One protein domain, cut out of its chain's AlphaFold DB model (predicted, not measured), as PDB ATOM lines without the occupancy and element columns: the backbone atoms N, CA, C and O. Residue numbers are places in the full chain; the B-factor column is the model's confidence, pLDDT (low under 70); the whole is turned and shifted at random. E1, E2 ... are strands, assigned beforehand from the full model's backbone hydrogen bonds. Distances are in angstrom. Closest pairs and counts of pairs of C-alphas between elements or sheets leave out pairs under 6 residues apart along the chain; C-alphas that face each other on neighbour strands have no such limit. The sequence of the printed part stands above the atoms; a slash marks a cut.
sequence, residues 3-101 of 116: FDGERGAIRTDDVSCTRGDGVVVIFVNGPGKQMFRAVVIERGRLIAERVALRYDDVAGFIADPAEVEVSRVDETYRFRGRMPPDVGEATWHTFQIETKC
ATOM      1  N   PHE A   3     -28.959  38.686  49.250       78.38
ATOM      2  CA  PHE A   3     -28.506  39.865  48.505       78.38
ATOM      3  C   PHE A   3     -27.511  40.626  49.375       78.38
ATOM      4  O   PHE A   3     -27.832  40.910  50.521       78.38
ATOM      5  N   ASP A   4     -26.285  40.849  48.904       84.25
ATOM      6  CA  ASP A   4     -25.193  41.468  49.684       84.25
ATOM      7  C   ASP A   4     -24.962  40.870  51.079       84.25
ATOM      8  O   ASP A   4     -24.604  41.541  52.042       84.25
ATOM      9  N   GLY A   5     -25.167  39.557  51.198       77.81
ATOM     10  CA  GLY A   5     -25.076  38.838  52.471       77.81
ATOM     11  C   GLY A   5     -26.306  38.994  53.371       77.81
ATOM     12  O   GLY A   5     -26.483  38.196  54.294       77.81
ATOM     13  N   GLU A   6     -27.207  39.927  53.067       78.06
ATOM     14  CA  GLU A   6     -28.499  40.053  53.725       78.06
ATOM     15  C   GLU A   6     -29.452  38.968  53.224       78.06
ATOM     16  O   GLU A   6     -29.674  38.751  52.027       78.06
ATOM     17  N   ARG A   7     -30.031  38.223  54.166       69.38
ATOM     18  CA  ARG A   7     -31.002  37.174  53.848       69.38
ATOM     19  C   ARG A   7     -32.356  37.803  53.529       69.38
ATOM     20  O   ARG A   7     -33.248  37.828  54.371       69.38
ATOM     21  N   GLY A   8     -32.512  38.252  52.288       61.00
ATOM     22  CA  GLY A   8     -33.801  38.594  51.698       61.00
ATOM     23  C   GLY A   8     -34.628  37.335  51.456       61.00
ATOM     24  O   GLY A   8     -34.330  36.519  50.574       61.00
ATOM     25  N   ALA A   9     -35.675  37.125  52.246       48.91
ATOM     26  CA  ALA A   9     -36.554  35.978  52.080       48.91
ATOM     27  C   ALA A   9     -37.492  36.174  50.873       48.91
ATOM     28  O   ALA A   9     -38.700  36.273  51.038       48.91
ATOM     29  N   ILE A  10     -36.959  36.117  49.649       51.75
ATOM     30  CA  ILE A  10     -37.716  35.568  48.519       51.75
ATOM     31  C   ILE A  10     -37.910  34.078  48.847       51.75
ATOM     32  O   ILE A  10     -37.095  33.228  48.486       51.75
ATOM     33  N   ARG A  11     -38.900  33.808  49.702       55.19
ATOM     34  CA  ARG A  11     -39.562  32.524  49.916       55.19
ATOM     35  C   ARG A  11     -40.886  32.686  49.199       55.19
ATOM     36  O   ARG A  11     -41.816  33.261  49.752       55.19
ATOM     37  N   THR A  12     -40.912  32.333  47.931       57.47
ATOM     38  CA  THR A  12     -42.105  32.501  47.109       57.47
ATOM     39  C   THR A  12     -42.320  31.197  46.383       57.47
ATOM     40  O   THR A  12     -41.402  30.652  45.770       57.47
ATOM     41  N   ASP A  13     -43.542  30.705  46.528       64.38
ATOM     42  CA  ASP A  13     -44.087  29.605  45.749       64.38
ATOM     43  C   ASP A  13     -44.603  30.117  44.384       64.38
ATOM     44  O   ASP A  13     -45.038  29.327  43.552       64.38
ATOM     45  N   ASP A  14     -44.529  31.435  44.133       83.75
ATOM     46  CA  ASP A  14     -44.857  32.085  42.859       83.75
ATOM     47  C   ASP A  14     -43.644  32.030  41.922       83.75
ATOM     48  O   ASP A  14     -42.905  32.998  41.683       83.75
ATOM     49  N   VAL A  15     -43.408  30.810  41.450       88.69
ATOM     50  CA  VAL A  15     -42.373  30.473  40.486       88.69
ATOM     51  C   VAL A  15     -43.049  29.946  39.230       88.69
ATOM     52  O   VAL A  15     -43.845  29.012  39.277       88.69
ATOM     53  N   SER A  16     -42.688  30.512  38.083       91.00
ATOM     54  CA  SER A  16     -43.082  29.997  36.774       91.00
ATOM     55  C   SER A  16     -41.847  29.603  35.977       91.00
ATOM     56  O   SER A  16     -40.845  30.322  35.942       91.00
ATOM     57  N   CYS A  17     -41.914  28.432  35.350       93.06
ATOM     58  CA  CYS A  17     -40.807  27.873  34.590       93.06
ATOM     59  C   CYS A  17     -41.321  27.437  33.221       93.06
ATOM     60  O   CYS A  17     -42.148  26.532  33.119       93.06
ATOM     61  N   THR A  18     -40.820  28.070  32.167       93.69
ATOM     62  CA  THR A  18     -41.173  27.733  30.785       93.69
ATOM     63  C   THR A  18     -39.985  27.048  30.140       93.69
ATOM     64  O   THR A  18     -38.920  27.652  30.018       93.69
ATOM     65  N   ARG A  19     -40.154  25.792  29.723       92.62
ATOM     66  CA  ARG A  19     -39.095  24.996  29.093       92.62
ATOM     67  C   ARG A  19     -39.404  24.762  27.615       92.62
ATOM     68  O   ARG A  19     -40.540  24.468  27.262       92.62
ATOM     69  N   GLY A  20     -38.388  24.872  26.766       90.12
ATOM     70  CA  GLY A  20     -38.482  24.601  25.331       90.12
ATOM     71  C   GLY A  20     -37.098  24.598  24.691       90.12
ATOM     72  O   GLY A  20     -36.238  25.376  25.090       90.12
ATOM     73  N   ASP A  21     -36.858  23.695  23.740       89.50
ATOM     74  CA  ASP A  21     -35.616  23.627  22.960       89.50
ATOM     75  C   ASP A  21     -34.330  23.678  23.811       89.50
ATOM     76  O   ASP A  21     -33.370  24.371  23.481       89.50
ATOM     77  N   GLY A  22     -34.275  22.964  24.938       91.50
ATOM     78  CA  GLY A  22     -33.100  22.973  25.823       91.50
ATOM     79  C   GLY A  22     -32.805  24.336  26.461       91.50
ATOM     80  O   GLY A  22     -31.664  24.598  26.831       91.50
ATOM     81  N   VAL A  23     -33.806  25.207  26.562       94.44
ATOM     82  CA  VAL A  23     -33.792  26.447  27.336       94.44
ATOM     83  C   VAL A  23     -34.886  26.354  28.395       94.44
ATOM     84  O   VAL A  23     -35.982  25.856  28.129       94.44
ATOM     85  N   VAL A  24     -34.605  26.853  29.594       94.88
ATOM     86  CA  VAL A  24     -35.603  27.088  30.634       94.88
ATOM     87  C   VAL A  24     -35.583  28.560  31.025       94.88
ATOM     88  O   VAL A  24     -34.544  29.134  31.346       94.88
ATOM     89  N   VAL A  25     -36.748  29.195  30.961       95.88
ATOM     90  CA  VAL A  25     -36.969  30.541  31.479       95.88
ATOM     91  C   VAL A  25     -37.599  30.394  32.849       95.88
ATOM     92  O   VAL A  25     -38.696  29.857  32.961       95.88
ATOM     93  N   ILE A  26     -36.898  30.862  33.872       94.81
ATOM     94  CA  ILE A  26     -37.322  30.792  35.267       94.81
ATOM     95  C   ILE A  26     -37.683  32.198  35.704       94.81
ATOM     96  O   ILE A  26     -36.856  33.103  35.601       94.81
ATOM     97  N   PHE A  27     -38.904  32.386  36.182       94.12
ATOM     98  CA  PHE A  27     -39.380  33.645  36.728       94.12
ATOM     99  C   PHE A  27     -39.870  33.416  38.153       94.12
ATOM    100  O   PHE A  27     -40.745  32.588  38.389       94.12
ATOM    101  N   VAL A  28     -39.276  34.139  39.094       91.38
ATOM    102  CA  VAL A  28     -39.609  34.123  40.516       91.38
ATOM    103  C   VAL A  28     -40.140  35.500  40.867       91.38
ATOM    104  O   VAL A  28     -39.438  36.503  40.702       91.38
ATOM    105  N   ASN A  29     -41.367  35.543  41.365       87.81
ATOM    106  CA  ASN A  29     -42.008  36.772  41.794       87.81
ATOM    107  C   ASN A  29     -42.072  36.801  43.322       87.81
ATOM    108  O   ASN A  29     -42.706  35.955  43.951       87.81
ATOM    109  N   GLY A  30     -41.337  37.726  43.931       81.25
ATOM    110  CA  GLY A  30     -41.262  37.889  45.377       81.25
ATOM    111  C   GLY A  30     -42.270  38.909  45.911       81.25
ATOM    112  O   GLY A  30     -42.960  39.583  45.147       81.25
ATOM    113  N   PRO A  31     -42.365  39.052  47.242       78.81
ATOM    114  CA  PRO A  31     -43.173  40.104  47.843       78.81
ATOM    115  C   PRO A  31     -42.626  41.498  47.491       78.81
ATOM    116  O   PRO A  31     -41.418  41.711  47.394       78.81
ATOM    117  N   GLY A  32     -43.521  42.478  47.353       83.38
ATOM    118  CA  GLY A  32     -43.136  43.868  47.102       83.38
ATOM    119  C   GLY A  32     -42.490  44.067  45.728       83.38
ATOM    120  O   GLY A  32     -43.055  43.683  44.708       83.38
ATOM    121  N   LYS A  33     -41.317  44.709  45.692       85.00
ATOM    122  CA  LYS A  33     -40.556  44.979  44.458       85.00
ATOM    123  C   LYS A  33     -39.435  43.952  44.243       85.00
ATOM    124  O   LYS A  33     -38.339  44.309  43.818       85.00
ATOM    125  N   GLN A  34     -39.685  42.687  44.561       87.31
ATOM    126  CA  GLN A  34     -38.692  41.622  44.449       87.31
ATOM    127  C   GLN A  34     -39.021  40.721  43.260       87.31
ATOM    128  O   GLN A  34     -40.111  40.167  43.177       87.31
ATOM    129  N   MET A  35     -38.089  40.569  42.326       90.94
ATOM    130  CA  MET A  35     -38.290  39.761  41.122       90.94
ATOM    131  C   MET A  35     -36.968  39.177  40.658       90.94
ATOM    132  O   MET A  35     -35.946  39.856  40.680       90.94
ATOM    133  N   PHE A  36     -36.995  37.940  40.182       92.19
ATOM    134  CA  PHE A  36     -35.864  37.331  39.502       92.19
ATOM    135  C   PHE A  36     -36.313  36.632  38.229       92.19
ATOM    136  O   PHE A  36     -37.271  35.865  38.229       92.19
ATOM    137  N   ARG A  37     -35.584  36.856  37.139       95.50
ATOM    138  CA  ARG A  37     -35.791  36.167  35.871       95.50
ATOM    139  C   ARG A  37     -34.467  35.650  35.345       95.50
ATOM    140  O   ARG A  37     -33.575  36.446  35.083       95.50
ATOM    141  N   ALA A  38     -34.372  34.352  35.098       96.38
ATOM    142  CA  ALA A  38     -33.220  33.738  34.455       96.38
ATOM    143  C   ALA A  38     -33.620  33.070  33.140       96.38
ATOM    144  O   ALA A  38     -34.629  32.373  33.064       96.38
ATOM    145  N   VAL A  39     -32.804  33.264  32.108       96.88
ATOM    146  CA  VAL A  39     -32.797  32.429  30.905       96.88
ATOM    147  C   VAL A  39     -31.631  31.468  31.053       96.88
ATOM    148  O   VAL A  39     -30.481  31.902  31.126       96.88
ATOM    149  N   VAL A  40     -31.927  30.177  31.136       96.75
ATOM    150  CA  VAL A  40     -30.929  29.135  31.360       96.75
ATOM    151  C   VAL A  40     -30.889  28.199  30.166       96.75
ATOM    152  O   VAL A  40     -31.910  27.652  29.761       96.75
ATOM    153  N   ILE A  41     -29.701  27.993  29.615       96.12
ATOM    154  CA  ILE A  41     -29.450  26.992  28.581       96.12
ATOM    155  C   ILE A  41     -29.132  25.665  29.278       96.12
ATOM    156  O   ILE A  41     -28.241  25.604  30.124       96.12
ATOM    157  N   GLU A  42     -29.842  24.605  28.896       91.44
ATOM    158  CA  GLU A  42     -29.725  23.230  29.401       91.44
ATOM    159  C   GLU A  42     -29.258  22.263  28.294       91.44
ATOM    160  O   GLU A  42     -29.786  21.164  28.129       91.44
ATOM    161  N   ARG A  43     -28.277  22.670  27.478       88.06
ATOM    162  CA  ARG A  43     -27.764  21.871  26.348       88.06
ATOM    163  C   ARG A  43     -26.329  21.420  26.614       88.06
ATOM    164  O   ARG A  43     -25.382  22.135  26.297       88.06
ATOM    165  N   GLY A  44     -26.160  20.253  27.240       84.88
ATOM    166  CA  GLY A  44     -24.848  19.654  27.560       84.88
ATOM    167  C   GLY A  44     -24.062  20.350  28.684       84.88
ATOM    168  O   GLY A  44     -23.164  19.756  29.268       84.88
ATOM    169  N   ARG A  45     -24.426  21.589  29.017       89.25
ATOM    170  CA  ARG A  45     -23.955  22.371  30.162       89.25
ATOM    171  C   ARG A  45     -25.077  23.289  30.626       89.25
ATOM    172  O   ARG A  45     -25.913  23.683  29.812       89.25
ATOM    173  N   LEU A  46     -25.069  23.622  31.910       94.44
ATOM    174  CA  LEU A  46     -26.021  24.547  32.507       94.44
ATOM    175  C   LEU A  46     -25.416  25.953  32.509       94.44
ATOM    176  O   LEU A  46     -24.362  26.158  33.104       94.44
ATOM    177  N   ILE A  47     -26.043  26.900  31.811       96.44
ATOM    178  CA  ILE A  47     -25.562  28.288  31.716       96.44
ATOM    179  C   ILE A  47     -26.715  29.245  31.965       96.44
ATOM    180  O   ILE A  47     -27.726  29.158  31.276       96.44
ATOM    181  N   ALA A  48     -26.537  30.194  32.883       96.31
ATOM    182  CA  ALA A  48     -27.415  31.349  33.008       96.31
ATOM    183  C   ALA A  48     -27.013  32.381  31.945       96.31
ATOM    184  O   ALA A  48     -26.061  33.130  32.120       96.31
ATOM    185  N   GLU A  49     -27.706  32.373  30.809       95.94
ATOM    186  CA  GLU A  49     -27.396  33.251  29.678       95.94
ATOM    187  C   GLU A  49     -27.731  34.708  30.002       95.94
ATOM    188  O   GLU A  49     -26.996  35.625  29.644       95.94
ATOM    189  N   ARG A  50     -28.875  34.923  30.659       95.25
ATOM    190  CA  ARG A  50     -29.355  36.252  31.036       95.25
ATOM    191  C   ARG A  50     -30.055  36.185  32.372       95.25
ATOM    192  O   ARG A  50     -30.895  35.308  32.578       95.25
ATOM    193  N   VAL A  51     -29.774  37.152  33.230       95.31
ATOM    194  CA  VAL A  51     -30.434  37.302  34.521       95.31
ATOM    195  C   VAL A  51     -30.923  38.731  34.676       95.31
ATOM    196  O   VAL A  51     -30.172  39.676  34.468       95.31
ATOM    197  N   ALA A  52     -32.185  38.889  35.050       93.38
ATOM    198  CA  ALA A  52     -32.719  40.135  35.569       93.38
ATOM    199  C   ALA A  52     -33.065  39.932  37.042       93.38
ATOM    200  O   ALA A  52     -33.669  38.922  37.407       93.38
ATOM    201  N   LEU A  53     -32.691  40.894  37.873       91.38
ATOM    202  CA  LEU A  53     -32.980  40.898  39.296       91.38
ATOM    203  C   LEU A  53     -33.550  42.258  39.670       91.38
ATOM    204  O   LEU A  53     -33.066  43.290  39.218       91.38
ATOM    205  N   ARG A  54     -34.562  42.255  40.521       89.12
ATOM    206  CA  ARG A  54     -35.006  43.430  41.250       89.12
ATOM    207  C   ARG A  54     -35.095  43.070  42.720       89.12
ATOM    208  O   ARG A  54     -35.688  42.045  43.059       89.12
ATOM    209  N   TYR A  55     -34.524  43.909  43.566       86.31
ATOM    210  CA  TYR A  55     -34.617  43.792  45.009       86.31
ATOM    211  C   TYR A  55     -34.857  45.183  45.592       86.31
ATOM    212  O   TYR A  55     -33.960  46.018  45.641       86.31
ATOM    213  N   ASP A  56     -36.111  45.441  45.962       86.12
ATOM    214  CA  ASP A  56     -36.592  46.751  46.402       86.12
ATOM    215  C   ASP A  56     -36.338  47.856  45.358       86.12
ATOM    216  O   ASP A  56     -36.992  47.889  44.299       86.12
ATOM    217  N   ASP A  57     -35.417  48.769  45.653       84.94
ATOM    218  CA  ASP A  57     -35.064  49.884  44.775       84.94
ATOM    219  C   ASP A  57     -33.854  49.586  43.877       84.94
ATOM    220  O   ASP A  57     -33.614  50.345  42.941       84.94
ATOM    221  N   VAL A  58     -33.184  48.446  44.078       85.19
ATOM    222  CA  VAL A  58     -32.053  47.990  43.262       85.19
ATOM    223  C   VAL A  58     -32.552  47.112  42.115       85.19
ATOM    224  O   VAL A  58     -33.362  46.196  42.316       85.19
ATOM    225  N   ALA A  59     -32.081  47.369  40.893       88.19
ATOM    226  CA  ALA A  59     -32.452  46.580  39.718       88.19
ATOM    227  C   ALA A  59     -31.255  46.324  38.800       88.19
ATOM    228  O   ALA A  59     -30.568  47.237  38.372       88.19
ATOM    229  N   GLY A  60     -31.037  45.062  38.444       88.50
ATOM    230  CA  GLY A  60     -29.896  44.635  37.646       88.50
ATOM    231  C   GLY A  60     -30.301  43.805  36.441       88.50
ATOM    232  O   GLY A  60     -31.246  43.013  36.490       88.50
ATOM    233  N   PHE A  61     -29.530  43.942  35.365       91.12
ATOM    234  CA  PHE A  61     -29.551  43.026  34.233       91.12
ATOM    235  C   PHE A  61     -28.130  42.561  33.921       91.12
ATOM    236  O   PHE A  61     -27.219  43.370  33.756       91.12
ATOM    237  N   ILE A  62     -27.954  41.248  33.835       93.06
ATOM    238  CA  ILE A  62     -26.679  40.583  33.602       93.06
ATOM    239  C   ILE A  62     -26.820  39.766  32.322       93.06
ATOM    240  O   ILE A  62     -27.697  38.906  32.220       93.06
ATOM    241  N   ALA A  63     -25.964  40.053  31.345       93.06
ATOM    242  CA  ALA A  63     -25.899  39.344  30.064       93.06
ATOM    243  C   ALA A  63     -24.552  38.649  29.824       93.06
ATOM    244  O   ALA A  63     -24.389  37.989  28.801       93.06
ATOM    245  N   ASP A  64     -23.592  38.815  30.739       92.44
ATOM    246  CA  ASP A  64     -22.354  38.046  30.722       92.44
ATOM    247  C   ASP A  64     -22.549  36.765  31.553       92.44
ATOM    248  O   ASP A  64     -22.723  36.852  32.773       92.44
ATOM    249  N   PRO A  65     -22.534  35.572  30.934       91.31
ATOM    250  CA  PRO A  65     -22.700  34.313  31.652       91.31
ATOM    251  C   PRO A  65     -21.547  34.008  32.621       91.31
ATOM    252  O   PRO A  65     -21.709  33.148  33.481       91.31
ATOM    253  N   ALA A  66     -20.392  34.679  32.513       91.88
ATOM    254  CA  ALA A  66     -19.299  34.526  33.475       91.88
ATOM    255  C   ALA A  66     -19.618  35.153  34.845       91.88
ATOM    256  O   ALA A  66     -18.994  34.800  35.844       91.88
ATOM    257  N   GLU A  67     -20.601  36.054  34.899       93.19
ATOM    258  CA  GLU A  67     -20.987  36.787  36.108       93.19
ATOM    259  C   GLU A  67     -22.042  36.055  36.952       93.19
ATOM    260  O   GLU A  67     -22.364  36.487  38.065       93.19
ATOM    261  N   VAL A  68     -22.576  34.936  36.441       95.00
ATOM    262  CA  VAL A  68     -23.570  34.107  37.130       95.00
ATOM    263  C   VAL A  68     -23.228  32.625  37.010       95.00
ATOM    264  O   VAL A  68     -23.350  32.006  35.955       95.00
ATOM    265  N   GLU A  69     -22.905  32.016  38.142       95.81
ATOM    266  CA  GLU A  69     -22.861  30.570  38.292       95.81
ATOM    267  C   GLU A  69     -24.284  30.023  38.453       95.81
ATOM    268  O   GLU A  69     -25.074  30.504  39.275       95.81
ATOM    269  N   VAL A  70     -24.605  28.974  37.697       96.06
ATOM    270  CA  VAL A  70     -25.844  28.213  37.854       96.06
ATOM    271  C   VAL A  70     -25.527  26.746  38.112       96.06
ATOM    272  O   VAL A  70     -24.688  26.136  37.455       96.06
ATOM    273  N   SER A  71     -26.228  26.167  39.077       94.75
ATOM    274  CA  SER A  71     -26.172  24.744  39.399       94.75
ATOM    275  C   SER A  71     -27.586  24.206  39.577       94.75
ATOM    276  O   SER A  71     -28.495  24.951  39.943       94.75
ATOM    277  N   ARG A  72     -27.776  22.917  39.303       92.56
ATOM    278  CA  ARG A  72     -29.057  22.234  39.487       92.56
ATOM    279  C   ARG A  72     -28.832  20.916  40.213       92.56
ATOM    280  O   ARG A  72     -27.962  20.146  39.814       92.56
ATOM    281  N   VAL A  73     -29.619  20.675  41.255       91.38
ATOM    282  CA  VAL A  73     -29.733  19.381  41.940       91.38
ATOM    283  C   VAL A  73     -31.213  19.025  41.940       91.38
ATOM    284  O   VAL A  73     -32.028  19.810  42.427       91.38
ATOM    285  N   ASP A  74     -31.555  17.890  41.333       89.56
ATOM    286  CA  ASP A  74     -32.936  17.498  41.033       89.56
ATOM    287  C   ASP A  74     -33.682  18.623  40.285       89.56
ATOM    288  O   ASP A  74     -33.225  19.093  39.239       89.56
ATOM    289  N   GLU A  75     -34.795  19.098  40.842       88.31
ATOM    290  CA  GLU A  75     -35.606  20.197  40.309       88.31
ATOM    291  C   GLU A  75     -35.232  21.565  40.902       88.31
ATOM    292  O   GLU A  75     -35.891  22.572  40.635       88.31
ATOM    293  N   THR A  76     -34.192  21.626  41.739       91.12
ATOM    294  CA  THR A  76     -33.778  22.854  42.423       91.12
ATOM    295  C   THR A  76     -32.632  23.518  41.675       91.12
ATOM    296  O   THR A  76     -31.529  22.979  41.584       91.12
ATOM    297  N   TYR A  77     -32.884  24.725  41.178       93.12
ATOM    298  CA  TYR A  77     -31.881  25.596  40.583       93.12
ATOM    299  C   TYR A  77     -31.300  26.508  41.649       93.12
ATOM    300  O   TYR A  77     -32.032  27.122  42.425       93.12
ATOM    301  N   ARG A  78     -29.978  26.641  41.633       93.81
ATOM    302  CA  ARG A  78     -29.242  27.609  42.435       93.81
ATOM    303  C   ARG A  78     -28.430  28.519  41.530       93.81
ATOM    304  O   ARG A  78     -27.589  28.045  40.768       93.81
ATOM    305  N   PHE A  79     -28.645  29.815  41.694       94.31
ATOM    306  CA  PHE A  79     -27.934  30.890  41.023       94.31
ATOM    307  C   PHE A  79     -27.081  31.640  42.032       94.31
ATOM    308  O   PHE A  79     -27.557  31.953  43.126       94.31
ATOM    309  N   ARG A  80     -25.845  31.946  41.656       93.75
ATOM    310  CA  ARG A  80     -24.947  32.832  42.392       93.75
ATOM    311  C   ARG A  80     -24.301  33.772  41.410       93.75
ATOM    312  O   ARG A  80     -23.721  33.319  40.434       93.75
ATOM    313  N   GLY A  81     -24.381  35.062  41.663       92.62
ATOM    314  CA  GLY A  81     -23.764  36.017  40.766       92.62
ATOM    315  C   GLY A  81     -23.599  37.374  41.397       92.62
ATOM    316  O   GLY A  81     -23.859  37.570  42.588       92.62
ATOM    317  N   ARG A  82     -23.173  38.310  40.561       90.62
ATOM    318  CA  ARG A  82     -23.105  39.719  40.916       90.62
ATOM    319  C   ARG A  82     -23.715  40.580  39.823       90.62
ATOM    320  O   ARG A  82     -23.625  40.251  38.644       90.62
ATOM    321  N   MET A  83     -24.346  41.668  40.228       87.06
ATOM    322  CA  MET A  83     -24.846  42.698  39.331       87.06
ATOM    323  C   MET A  83     -23.978  43.952  39.451       87.06
ATOM    324  O   MET A  83     -23.460  44.234  40.540       87.06
ATOM    325  N   PRO A  84     -23.790  44.682  38.340       83.50
ATOM    326  CA  PRO A  84     -23.070  45.944  38.375       83.50
ATOM    327  C   PRO A  84     -23.780  46.948  39.298       83.50
ATOM    328  O   PRO A  84     -24.992  46.823  39.491       83.50
ATOM    329  N   PRO A  85     -23.039  47.921  39.855       82.56
ATOM    330  CA  PRO A  85     -23.623  49.014  40.632       82.56
ATOM    331  C   PRO A  85     -24.644  49.808  39.811       82.56
ATOM    332  O   PRO A  85     -24.453  49.995  38.602       82.56
ATOM    333  N   ASP A  86     -25.674  50.338  40.476       80.06
ATOM    334  CA  ASP A  86     -26.565  51.320  39.863       80.06
ATOM    335  C   ASP A  86     -25.862  52.681  39.683       80.06
ATOM    336  O   ASP A  86     -24.755  52.946  40.171       80.06
ATOM    337  N   VAL A  87     -26.492  53.586  38.928       75.88
ATOM    338  CA  VAL A  87     -25.942  54.927  38.687       75.88
ATOM    339  C   VAL A  87     -25.803  55.680  40.013       75.88
ATOM    340  O   VAL A  87     -26.795  56.048  40.635       75.88
ATOM    341  N   GLY A  88     -24.560  55.972  40.400       80.25
ATOM    342  CA  GLY A  88     -24.235  56.651  41.659       80.25
ATOM    343  C   GLY A  88     -23.688  55.721  42.742       80.25
ATOM    344  O   GLY A  88     -23.218  56.210  43.768       80.25
ATOM    345  N   GLU A  89     -23.672  54.413  42.497       82.38
ATOM    346  CA  GLU A  89     -23.068  53.424  43.383       82.38
ATOM    347  C   GLU A  89     -21.669  53.024  42.901       82.38
ATOM    348  O   GLU A  89     -21.351  53.034  41.711       82.38
ATOM    349  N   ALA A  90     -20.799  52.687  43.852       79.81
ATOM    350  CA  ALA A  90     -19.425  52.260  43.575       79.81
ATOM    351  C   ALA A  90     -19.223  50.747  43.744       79.81
ATOM    352  O   ALA A  90     -18.180  50.214  43.363       79.81
ATOM    353  N   THR A  91     -20.199  50.058  44.336       84.88
ATOM    354  CA  THR A  91     -20.047  48.685  44.817       84.88
ATOM    355  C   THR A  91     -20.948  47.752  44.028       84.88
ATOM    356  O   THR A  91     -22.125  48.022  43.847       84.88
ATOM    357  N   TRP A  92     -20.386  46.638  43.572       87.44
ATOM    358  CA  TRP A  92     -21.157  45.557  42.966       87.44
ATOM    359  C   TRP A  92     -22.055  44.891  44.000       87.44
ATOM    360  O   TRP A  92     -21.597  44.636  45.116       87.44
ATOM    361  N   HIS A  93     -23.257  44.497  43.589       89.75
ATOM    362  CA  HIS A  93     -24.130  43.709  44.451       89.75
ATOM    363  C   HIS A  93     -24.005  42.229  44.147       89.75
ATOM    364  O   HIS A  93     -23.926  41.820  42.990       89.75
ATOM    365  N   THR A  94     -24.028  41.405  45.181       91.56
ATOM    366  CA  THR A  94     -23.999  39.946  45.076       91.56
ATOM    367  C   THR A  94     -25.372  39.368  45.361       91.56
ATOM    368  O   THR A  94     -26.112  39.877  46.198       91.56
ATOM    369  N   PHE A  95     -25.719  38.268  44.697       89.75
ATOM    370  CA  PHE A  95     -26.975  37.575  44.954       89.75
ATOM    371  C   PHE A  95     -26.814  36.055  44.952       89.75
ATOM    372  O   PHE A  95     -25.991  35.485  44.233       89.75
ATOM    373  N   GLN A  96     -27.659  35.390  45.739       90.69
ATOM    374  CA  GLN A  96     -27.900  33.956  45.671       90.69
ATOM    375  C   GLN A  96     -29.401  33.678  45.646       90.69
ATOM    376  O   GLN A  96     -30.148  34.126  46.522       90.69
ATOM    377  N   ILE A  97     -29.841  32.877  44.682       89.06
ATOM    378  CA  ILE A  97     -31.243  32.481  44.529       89.06
ATOM    379  C   ILE A  97     -31.320  30.971  44.410       89.06
ATOM    380  O   ILE A  97     -30.568  30.365  43.657       89.06
ATOM    381  N   GLU A  98     -32.230  30.376  45.171       90.62
ATOM    382  CA  GLU A  98     -32.563  28.959  45.108       90.62
ATOM    383  C   GLU A  98     -34.055  28.858  44.831       90.62
ATOM    384  O   GLU A  98     -34.853  29.484  45.529       90.62
ATOM    385  N   THR A  99     -34.421  28.126  43.785       89.31
ATOM    386  CA  THR A  99     -35.813  27.980  43.364       89.31
ATOM    387  C   THR A  99     -36.058  26.604  42.771       89.31
ATOM    388  O   THR A  99     -35.168  26.017  42.153       89.31
ATOM    389  N   LYS A 100     -37.266  26.082  42.972       90.06
ATOM    390  CA  LYS A 100     -37.695  24.815  42.386       90.06
ATOM    391  C   LYS A 100     -38.414  25.086  41.075       90.06
ATOM    392  O   LYS A 100     -39.345  25.881  41.035       90.06
ATOM    393  N   CYS A 101     -37.998  24.394  40.025       88.25
ATOM    394  CA  CYS A 101     -38.659  24.400  38.731       88.25
ATOM    395  C   CYS A 101     -38.937  22.961  38.317       88.25
ATOM    396  O   CYS A 101     -38.057  22.343  37.701       88.25
TER     397      CYS A 101
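What this domain is: This is residues 3 to 101 of the 116 residues of an uncharacterized protein of Mycolicibacterium arabiense (UniProt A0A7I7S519). Two sheets lie face to face as a sandwich, their strands crossed at 74 degrees: a larger sheet of E1 to E5 is covered on one face by a smaller sheet of E6, E7 and E8. Each sheet is a meander, each strand the antiparallel neighbour of the one before, in the orders E1 E2 E3 E4 E5 and E6 E7 E8, and the chain changes sheet at the link from E5 to E6. The printed part has 99 residues with eight named strands, E1 to E8 in order along the chain, and no named helix; its class is all strand. It is compact, with a radius of gyration of the C-alphas of 13.0 A, and spans 39 by 28 by 19 A.

Where its parts are: In the larger sheet, E1 is residues 15 to 20, beginning at C-alpha 15 (-42.373, 30.473, 40.486), and E2 is residues 23 to 29. E3, residues 35 to 42, measures 22.0 A from first to last C-alpha. E4, residues 46 to 55, is the longest strand by residues and measures 24.5 A; it bends by 66 degrees at residue 49. E5 is residues 58 to 62. In the smaller sheet, E6 is residues 68 to 73, beginning at C-alpha 68 (-23.570, 34.107, 37.130), E7 is residues 76 to 83, 22.0 A, and E8 is residues 93 to 100, 23.4 A, ending at C-alpha 100 (-37.695, 24.815, 42.386).

How they stand to each other: The larger sheet is twisted, with C-alphas up to 6.0 A off its best plane, and its edge strands are E1 and E5. Across it, N 18 and O 25 of E1 and E2, N 26 and O 38 of E2 and E3, and N 37 and O 52 of E3 and E4 are each within hydrogen-bond range, at 2.9, 2.8 and 2.8 A. N 53 and O 60, 2.9 A, do the same for E4 and E5. In the smaller sheet, N 71 and O 78 of E6 and E7 are 2.9 A apart, and N 79 and O 97 of E7 and E8 2.8 A. The parts of the two sheets that face each other are 9.1 A centre to centre, with best planes 8 degrees apart. Between the sheets, the closest C-alphas of E4 and E6 are those of Ala 48 and Val 70, 6.0 A, and those of E5 and E7 are Gly 60 and Met 83, 5.7 A. E4 and E7 are near each other, while E1 and E6 are apart.

The domain as a whole: The C-alphas of Asp 74 and Gly 88 are the two farthest apart, 40.1 A. The printed part has no cut. No link is long; that from E7 to E8, nine residues, is short, and the others are tight. Residues 3 to 14 hold no named element. The mean pLDDT of the printed part is 87.5, with residues 7 to 13 under 70.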